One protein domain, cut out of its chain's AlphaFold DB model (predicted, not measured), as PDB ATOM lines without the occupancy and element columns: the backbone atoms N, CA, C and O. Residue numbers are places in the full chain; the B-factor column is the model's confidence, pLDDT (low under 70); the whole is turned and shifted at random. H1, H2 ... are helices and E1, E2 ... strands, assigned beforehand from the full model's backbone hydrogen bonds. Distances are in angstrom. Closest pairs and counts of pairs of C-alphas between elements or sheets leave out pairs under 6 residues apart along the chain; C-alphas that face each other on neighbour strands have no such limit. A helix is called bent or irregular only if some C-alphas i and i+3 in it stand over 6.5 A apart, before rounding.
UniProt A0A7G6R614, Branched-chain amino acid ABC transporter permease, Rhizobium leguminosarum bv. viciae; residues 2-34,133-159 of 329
ATOM      1  N   ALA A   2      28.014  17.447 -40.058       81.00
ATOM      2  CA  ALA A   2      27.169  18.324 -39.230       81.00
ATOM      3  C   ALA A   2      27.167  17.967 -37.725       81.00
ATOM      4  O   ALA A   2      27.235  18.867 -36.896       81.00
ATOM      5  N   GLU A   3      27.194  16.677 -37.362       85.31
ATOM      6  CA  GLU A   3      27.263  16.251 -35.951       85.31
ATOM      7  C   GLU A   3      28.529  16.729 -35.233       85.31
ATOM      8  O   GLU A   3      28.457  17.192 -34.099       85.31
ATOM      9  N   VAL A   4      29.688  16.682 -35.901       88.19
ATOM     10  CA  VAL A   4      30.953  17.163 -35.320       88.19
ATOM     11  C   VAL A   4      30.866  18.661 -35.040       88.19
ATOM     12  O   VAL A   4      31.259  19.114 -33.968       88.19
ATOM     13  N   LEU A   5      30.294  19.427 -35.974       87.06
ATOM     14  CA  LEU A   5      30.078  20.859 -35.792       87.06
ATOM     15  C   LEU A   5      29.072  21.142 -34.664       87.06
ATOM     16  O   LEU A   5      29.278  22.068 -33.884       87.06
ATOM     17  N   GLN A   6      28.026  20.328 -34.525       86.75
ATOM     18  CA  GLN A   6      27.044  20.457 -33.447       86.75
ATOM     19  C   GLN A   6      27.657  20.183 -32.071       86.75
ATOM     20  O   GLN A   6      27.428  20.954 -31.139       86.75
ATOM     21  N   ILE A   7      28.469  19.129 -31.947       89.69
ATOM     22  CA  ILE A   7      29.195  18.809 -30.710       89.69
ATOM     23  C   ILE A   7      30.176  19.934 -30.375       89.69
ATOM     24  O   ILE A   7      30.253  20.355 -29.223       89.69
ATOM     25  N   PHE A   8      30.883  20.467 -31.374       90.12
ATOM     26  CA  PHE A   8      31.805  21.583 -31.181       90.12
ATOM     27  C   PHE A   8      31.086  22.837 -30.661       90.12
ATOM     28  O   PHE A   8      31.483  23.393 -29.639       90.12
ATOM     29  N   VAL A   9      29.990  23.249 -31.306       86.50
ATOM     30  CA  VAL A   9      29.195  24.415 -30.880       86.50
ATOM     31  C   VAL A   9      28.584  24.197 -29.493       86.50
ATOM     32  O   VAL A   9      28.630  25.098 -28.657       86.50
ATOM     33  N   GLY A  10      28.069  22.997 -29.211       88.25
ATOM     34  CA  GLY A  10      27.564  22.634 -27.885       88.25
ATOM     35  C   GLY A  10      28.650  22.684 -26.805       88.25
ATOM     36  O   GLY A  10      28.411  23.201 -25.714       88.25
ATOM     37  N   GLY A  11      29.863  22.223 -27.123       90.94
ATOM     38  CA  GLY A  11      31.023  22.291 -26.236       90.94
ATOM     39  C   GLY A  11      31.448  23.728 -25.930       90.94
ATOM     40  O   GLY A  11      31.666  24.067 -24.768       90.94
ATOM     41  N   VAL A  12      31.495  24.597 -26.945       89.62
ATOM     42  CA  VAL A  12      31.789  26.031 -26.765       89.62
ATOM     43  C   VAL A  12      30.720  26.704 -25.903       89.62
ATOM     44  O   VAL A  12      31.057  27.471 -25.003       89.62
ATOM     45  N   LEU A  13      29.443  26.389 -26.128       88.94
ATOM     46  CA  LEU A  13      28.339  26.922 -25.332       88.94
ATOM     47  C   LEU A  13      28.461  26.531 -23.855       88.94
ATOM     48  O   LEU A  13      28.367  27.387 -22.976       88.94
ATOM     49  N   LEU A  14      28.705  25.250 -23.579       91.12
ATOM     50  CA  LEU A  14      28.853  24.756 -22.214       91.12
ATOM     51  C   LEU A  14      30.100  25.351 -21.535       91.12
ATOM     52  O   LEU A  14      30.042  25.762 -20.376       91.12
ATOM     53  N   GLY A  15      31.200  25.483 -22.282       91.44
ATOM     54  CA  GLY A  15      32.410  26.167 -21.829       91.44
ATOM     55  C   GLY A  15      32.167  27.637 -21.479       91.44
ATOM     56  O   GLY A  15      32.635  28.095 -20.440       91.44
ATOM     57  N   ALA A  16      31.388  28.365 -22.284       89.19
ATOM     58  CA  ALA A  16      31.036  29.760 -22.012       89.19
ATOM     59  C   ALA A  16      30.207  29.912 -20.723       89.19
ATOM     60  O   ALA A  16      30.465  30.817 -19.930       89.19
ATOM     61  N   ILE A  17      29.258  29.000 -20.475       89.56
ATOM     62  CA  ILE A  17      28.471  28.978 -19.233       89.56
ATOM     63  C   ILE A  17      29.391  28.748 -18.028       89.56
ATOM     64  O   ILE A  17      29.343  29.508 -17.061       89.56
ATOM     65  N   TYR A  18      30.271  27.744 -18.090       91.31
ATOM     66  CA  TYR A  18      31.203  27.476 -16.995       91.31
ATOM     67  C   TYR A  18      32.225  28.597 -16.792       91.31
ATOM     68  O   TYR A  18      32.547  28.910 -15.648       91.31
ATOM     69  N   ALA A  19      32.681  29.251 -17.862       90.19
ATOM     70  CA  ALA A  19      33.554  30.417 -17.770       90.19
ATOM     71  C   ALA A  19      32.867  31.582 -17.042       90.19
ATOM     72  O   ALA A  19      33.481  32.213 -16.184       90.19
ATOM     73  N   LEU A  20      31.582  31.834 -17.317       87.56
ATOM     74  CA  LEU A  20      30.806  32.858 -16.613       87.56
ATOM     75  C   LEU A  20      30.600  32.526 -15.135       87.56
ATOM     76  O   LEU A  20      30.752  33.400 -14.279       87.56
ATOM     77  N   ILE A  21      30.299  31.264 -14.822       90.25
ATOM     78  CA  ILE A  21      30.167  30.808 -13.434       90.25
ATOM     79  C   ILE A  21      31.500  30.995 -12.697       90.25
ATOM     80  O   ILE A  21      31.531  31.600 -11.623       90.25
ATOM     81  N   ALA A  22      32.604  30.542 -13.295       90.19
ATOM     82  CA  ALA A  22      33.945  30.676 -12.733       90.19
ATOM     83  C   ALA A  22      34.339  32.144 -12.521       90.19
ATOM     84  O   ALA A  22      34.889  32.481 -11.472       90.19
ATOM     85  N   LEU A  23      34.004  33.031 -13.463       89.56
ATOM     86  CA  LEU A  23      34.231  34.468 -13.326       89.56
ATOM     87  C   LEU A  23      33.511  35.027 -12.088       89.56
ATOM     88  O   LEU A  23      34.135  35.731 -11.294       89.56
ATOM     89  N   GLY A  24      32.248  34.649 -11.868       87.88
ATOM     90  CA  GLY A  24      31.487  35.043 -10.679       87.88
ATOM     91  C   GLY A  24      32.135  34.577  -9.370       87.88
ATOM     92  O   GLY A  24      32.349  35.386  -8.466       87.88
ATOM     93  N   PHE A  25      32.522  33.297  -9.290       89.94
ATOM     94  CA  PHE A  25      33.235  32.759  -8.122       89.94
ATOM     95  C   PHE A  25      34.583  33.460  -7.893       89.94
ATOM     96  O   PHE A  25      34.930  33.777  -6.754       89.94
ATOM     97  N   SER A  26      35.332  33.740  -8.965       89.12
ATOM     98  CA  SER A  26      36.641  34.397  -8.881       89.12
ATOM     99  C   SER A  26      36.540  35.828  -8.354       89.12
ATOM    100  O   SER A  26      37.367  36.235  -7.539       89.12
ATOM    101  N   LEU A  27      35.504  36.573  -8.755       88.12
ATOM    102  CA  LEU A  27      35.265  37.934  -8.288       88.12
ATOM    103  C   LEU A  27      34.964  37.947  -6.788       88.12
ATOM    104  O   LEU A  27      35.552  38.734  -6.048       88.12
ATOM    105  N   ILE A  28      34.094  37.043  -6.334       87.88
ATOM    106  CA  ILE A  28      33.749  36.927  -4.914       87.88
ATOM    107  C   ILE A  28      34.994  36.563  -4.108       87.88
ATOM    108  O   ILE A  28      35.321  37.258  -3.149       87.88
ATOM    109  N   TYR A  29      35.732  35.535  -4.536       88.19
ATOM    110  CA  TYR A  29      36.932  35.078  -3.841       88.19
ATOM    111  C   TYR A  29      38.022  36.153  -3.771       88.19
ATOM    112  O   TYR A  29      38.658  36.318  -2.733       88.19
ATOM    113  N   ARG A  30      38.219  36.928  -4.845       86.50
ATOM    114  CA  ARG A  30      39.191  38.032  -4.874       86.50
ATOM    115  C   ARG A  30      38.879  39.120  -3.848       86.50
ATOM    116  O   ARG A  30      39.807  39.705  -3.299       86.50
ATOM    117  N   VAL A  31      37.599  39.388  -3.589       85.44
ATOM    118  CA  VAL A  31      37.174  40.434  -2.647       85.44
ATOM    119  C   VAL A  31      37.135  39.919  -1.206       85.44
ATOM    120  O   VAL A  31      37.528  40.641  -0.293       85.44
ATOM    121  N   THR A  32      36.670  38.689  -0.976       85.69
ATOM    122  CA  THR A  32      36.459  38.151   0.381       85.69
ATOM    123  C   THR A  32      37.628  37.319   0.907       85.69
ATOM    124  O   THR A  32      37.737  37.134   2.117       85.69
ATOM    125  N   GLY A  33      38.479  36.777   0.031       85.12
ATOM    126  CA  GLY A  33      39.525  35.807   0.374       85.12
ATOM    127  C   GLY A  33      38.999  34.423   0.782       85.12
ATOM    128  O   GLY A  33      39.785  33.573   1.203       85.12
ATOM    129  N   VAL A  34      37.685  34.182   0.678       88.00
ATOM    130  CA  VAL A  34      37.021  32.948   1.124       88.00
ATOM    131  C   VAL A  34      36.040  32.460   0.060       88.00
ATOM    132  O   VAL A  34      35.304  33.245  -0.536       88.00
ATOM    133  N   PHE A 133      20.236  25.747 -39.439       70.69
ATOM    134  CA  PHE A 133      21.191  26.198 -40.446       70.69
ATOM    135  C   PHE A 133      21.874  24.968 -41.039       70.69
ATOM    136  O   PHE A 133      22.706  24.341 -40.392       70.69
ATOM    137  N   THR A 134      21.460  24.559 -42.243       65.25
ATOM    138  CA  THR A 134      22.097  23.479 -43.030       65.25
ATOM    139  C   THR A 134      22.402  22.193 -42.233       65.25
ATOM    140  O   THR A 134      23.499  21.645 -42.322       65.25
ATOM    141  N   GLY A 135      21.451  21.722 -41.414       71.88
ATOM    142  CA  GLY A 135      21.601  20.523 -40.571       71.88
ATOM    143  C   GLY A 135      22.149  20.766 -39.157       71.88
ATOM    144  O   GLY A 135      22.267  19.819 -38.386       71.88
ATOM    145  N   LEU A 136      22.443  22.016 -38.794       71.25
ATOM    146  CA  LEU A 136      22.854  22.441 -37.458       71.25
ATOM    147  C   LEU A 136      21.646  23.025 -36.710       71.25
ATOM    148  O   LEU A 136      21.068  24.017 -37.152       71.25
ATOM    149  N   ARG A 137      21.260  22.417 -35.583       76.25
ATOM    150  CA  ARG A 137      20.172  22.911 -34.720       76.25
ATOM    151  C   ARG A 137      20.757  23.766 -33.604       76.25
ATOM    152  O   ARG A 137      21.270  23.230 -32.624       76.25
ATOM    153  N   ILE A 138      20.683  25.087 -33.748       77.44
ATOM    154  CA  ILE A 138      21.105  26.026 -32.700       77.44
ATOM    155  C   ILE A 138      19.855  26.620 -32.055       77.44
ATOM    156  O   ILE A 138      18.999  27.190 -32.734       77.44
ATOM    157  N   THR A 139      19.735  26.484 -30.734       81.00
ATOM    158  CA  THR A 139      18.659  27.140 -29.989       81.00
ATOM    159  C   THR A 139      18.930  28.639 -29.935       81.00
ATOM    160  O   THR A 139      20.063  29.084 -29.760       81.00
ATOM    161  N   THR A 140      17.886  29.458 -30.056       79.75
ATOM    162  CA  THR A 140      18.045  30.921 -30.086       79.75
ATOM    163  C   THR A 140      18.693  31.466 -28.801       79.75
ATOM    164  O   THR A 140      19.321  32.521 -28.801       79.75
ATOM    165  N   GLN A 141      18.619  30.709 -27.704       80.44
ATOM    166  CA  GLN A 141      19.254  31.029 -26.428       80.44
ATOM    167  C   GLN A 141      20.790  30.969 -26.464       80.44
ATOM    168  O   GLN A 141      21.445  31.704 -25.724       80.44
ATOM    169  N   THR A 142      21.377  30.170 -27.362       79.94
ATOM    170  CA  THR A 142      22.831  30.115 -27.579       79.94
ATOM    171  C   THR A 142      23.393  31.482 -27.969       79.94
ATOM    172  O   THR A 142      24.452  31.862 -27.476       79.94
ATOM    173  N   PHE A 143      22.667  32.261 -28.779       81.88
ATOM    174  CA  PHE A 143      23.102  33.600 -29.188       81.88
ATOM    175  C   PHE A 143      23.156  34.583 -28.016       81.88
ATOM    176  O   PHE A 143      24.086  35.379 -27.934       81.88
ATOM    177  N   TRP A 144      22.216  34.499 -27.073       82.94
ATOM    178  CA  TRP A 144      22.220  35.344 -25.875       82.94
ATOM    179  C   TRP A 144      23.387  35.025 -24.944       82.94
ATOM    180  O   TRP A 144      24.021  35.936 -24.413       82.94
ATOM    181  N   ILE A 145      23.714  33.742 -24.776       82.31
ATOM    182  CA  ILE A 145      24.850  33.321 -23.949       82.31
ATOM    183  C   ILE A 145      26.160  33.754 -24.613       82.31
ATOM    184  O   ILE A 145      27.001  34.377 -23.969       82.31
ATOM    185  N   LEU A 146      26.306  33.505 -25.917       82.38
ATOM    186  CA  LEU A 146      27.505  33.878 -26.665       82.38
ATOM    187  C   LEU A 146      27.657  35.400 -26.822       82.38
ATOM    188  O   LEU A 146      28.775  35.890 -26.914       82.38
ATOM    189  N   GLY A 147      26.552  36.150 -26.825       82.44
ATOM    190  CA  GLY A 147      26.552  37.611 -26.887       82.44
ATOM    191  C   GLY A 147      26.862  38.281 -25.547       82.44
ATOM    192  O   GLY A 147      27.617  39.248 -25.502       82.44
ATOM    193  N   THR A 148      26.319  37.769 -24.438       81.12
ATOM    194  CA  THR A 148      26.518  38.374 -23.106       81.12
ATOM    195  C   THR A 148      27.829  37.946 -22.449       81.12
ATOM    196  O   THR A 148      28.435  38.745 -21.727       81.12
ATOM    197  N   ALA A 149      28.316  36.728 -22.719       78.19
ATOM    198  CA  ALA A 149      29.517  36.209 -22.072       78.19
ATOM    199  C   ALA A 149      30.777  37.063 -22.318       78.19
ATOM    200  O   ALA A 149      31.430  37.438 -21.340       78.19
ATOM    201  N   PRO A 150      31.117  37.454 -23.563       73.50
ATOM    202  CA  PRO A 150      32.306  38.257 -23.836       73.50
ATOM    203  C   PRO A 150      32.236  39.644 -23.196       73.50
ATOM    204  O   PRO A 150      33.256  40.139 -22.726       73.50
ATOM    205  N   GLY A 151      31.048  40.257 -23.130       73.62
ATOM    206  CA  GLY A 151      30.852  41.557 -22.483       73.62
ATOM    207  C   GLY A 151      31.189  41.519 -20.990       73.62
ATOM    208  O   GLY A 151      31.944  42.357 -20.500       73.62
ATOM    209  N   HIS A 152      30.713  40.494 -20.278       71.44
ATOM    210  CA  HIS A 152      31.032  40.303 -18.861       71.44
ATOM    211  C   HIS A 152      32.488  39.905 -18.625       71.44
ATOM    212  O   HIS A 152      33.117  40.407 -17.695       71.44
ATOM    213  N   ILE A 153      33.039  39.039 -19.474       69.25
ATOM    214  CA  ILE A 153      34.428  38.583 -19.363       69.25
ATOM    215  C   ILE A 153      35.396  39.743 -19.613       69.25
ATOM    216  O   ILE A 153      36.333  39.920 -18.843       69.25
ATOM    217  N   SER A 154      35.138  40.585 -20.615       67.75
ATOM    218  CA  SER A 154      35.979  41.750 -20.922       67.75
ATOM    219  C   SER A 154      35.937  42.802 -19.811       67.75
ATOM    220  O   SER A 154      36.961  43.401 -19.497       67.75
ATOM    221  N   GLY A 155      34.775  42.993 -19.173       62.12
ATOM    222  CA  GLY A 155      34.644  43.863 -17.999       62.12
ATOM    223  C   GLY A 155      35.248  43.274 -16.717       62.12
ATOM    224  O   GLY A 155      35.703  44.019 -15.856       62.12
ATOM    225  N   GLY A 156      35.273  41.943 -16.582       56.97
ATOM    226  CA  GLY A 156      35.863  41.234 -15.441       56.97
ATOM    227  C   GLY A 156      37.380  41.035 -15.540       56.97
ATOM    228  O   GLY A 156      38.056  40.970 -14.516       56.97
ATOM    229  N   LEU A 157      37.931  41.004 -16.758       55.19
ATOM    230  CA  LEU A 157      39.367  40.972 -17.067       55.19
ATOM    231  C   LEU A 157      40.024  42.356 -16.973       55.19
ATOM    232  O   LEU A 157      41.009  42.612 -17.665       55.19
ATOM    233  N   VAL A 158      39.524  43.250 -16.108       51.56
ATOM    234  CA  VAL A 158      40.296  44.443 -15.745       51.56
ATOM    235  C   VAL A 158      41.667  43.950 -15.280       51.56
ATOM    236  O   VAL A 158      41.738  43.183 -14.312       51.56
ATOM    237  N   PRO A 159      42.748  44.313 -15.997       50.88
ATOM    238  CA  PRO A 159      44.072  43.827 -15.682       50.88
ATOM    239  C   PRO A 159      44.377  44.225 -14.250       50.88
ATOM    240  O   PRO A 159      44.143  45.362 -13.841       50.88
TER     241      PRO A 159
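Overview. This is residues 2 to 34 and 133 to 159 of the 329 residues of the protein "Branched-chain amino acid ABC transporter permease" of Rhizobium leguminosarum bv. viciae (UniProt A0A7G6R614). One long helix, H1, makes the length of a rod-shaped model, and a second stretch, the short strand E1 followed by the shorter helix H2, runs along one side of it in the same general direction. E1 lies beside the first part of H1, H2 packs slantwise on its residues 13 to 27, and residues 28 to 33, of which 28 to 32 belong to H1, stick out at the far end. The printed part has 60 residues with two named helices and one named strand, in the order H1, E1, H2, and its class is mostly helix. It is loose, with a radius of gyration of the C-alphas of 14.6 A, and spans 47 by 18 by 18 A.

Along the chain. H1 takes residues 2 to 32 and measures 45.3 A from first to last C-alpha. It begins at C-alpha 2, at (27.169, 18.324, -39.230), and ends at C-alpha 32, at (36.459, 38.151, 0.381). After the cut comes the strand E1, residues 136 to 138, 6.2 A long. A tight link of 1 residue joins it to H2, residues 140 to 156, which measures 25.3 A and ends at C-alpha 156, at (35.863, 41.234, -15.441). H2 is irregular, but only just: C-alphas 147 and 150 are 6.54 A apart.

Arrangement. H1 and H2 touch, with 14 pairs of C-alphas within 8 A, and H1 does so with residues 13 to 27 alone. Their closest C-alphas are those of Leu 20 and Ala 149, 6.5 A apart. They run the same way at a tilt of 36 degrees, only just steep. The closest C-alphas of H1 and E1 are those of Gln 6 and Leu 136, 6.1 A apart. E1 pairs with no named strand, and E1 and H2 meet only through their link. In H1 every O i to N i+4 pair is within hydrogen-bond range; in H2 it is 10 of 13.

Size, cuts and confidence. The two C-alphas farthest apart are those of Gly 33 and Thr 134, 48.4 A. Residues 35 to 132 are cut out and not printed, and C-alphas 34 and 133 are 45.0 A apart across the cut. The link across the cut joins H1 to E1. The mean pLDDT of the printed part is 81.2; it is under 70 at residue 134 and at residues 153 to 159, of which 153 to 156 belong to H2.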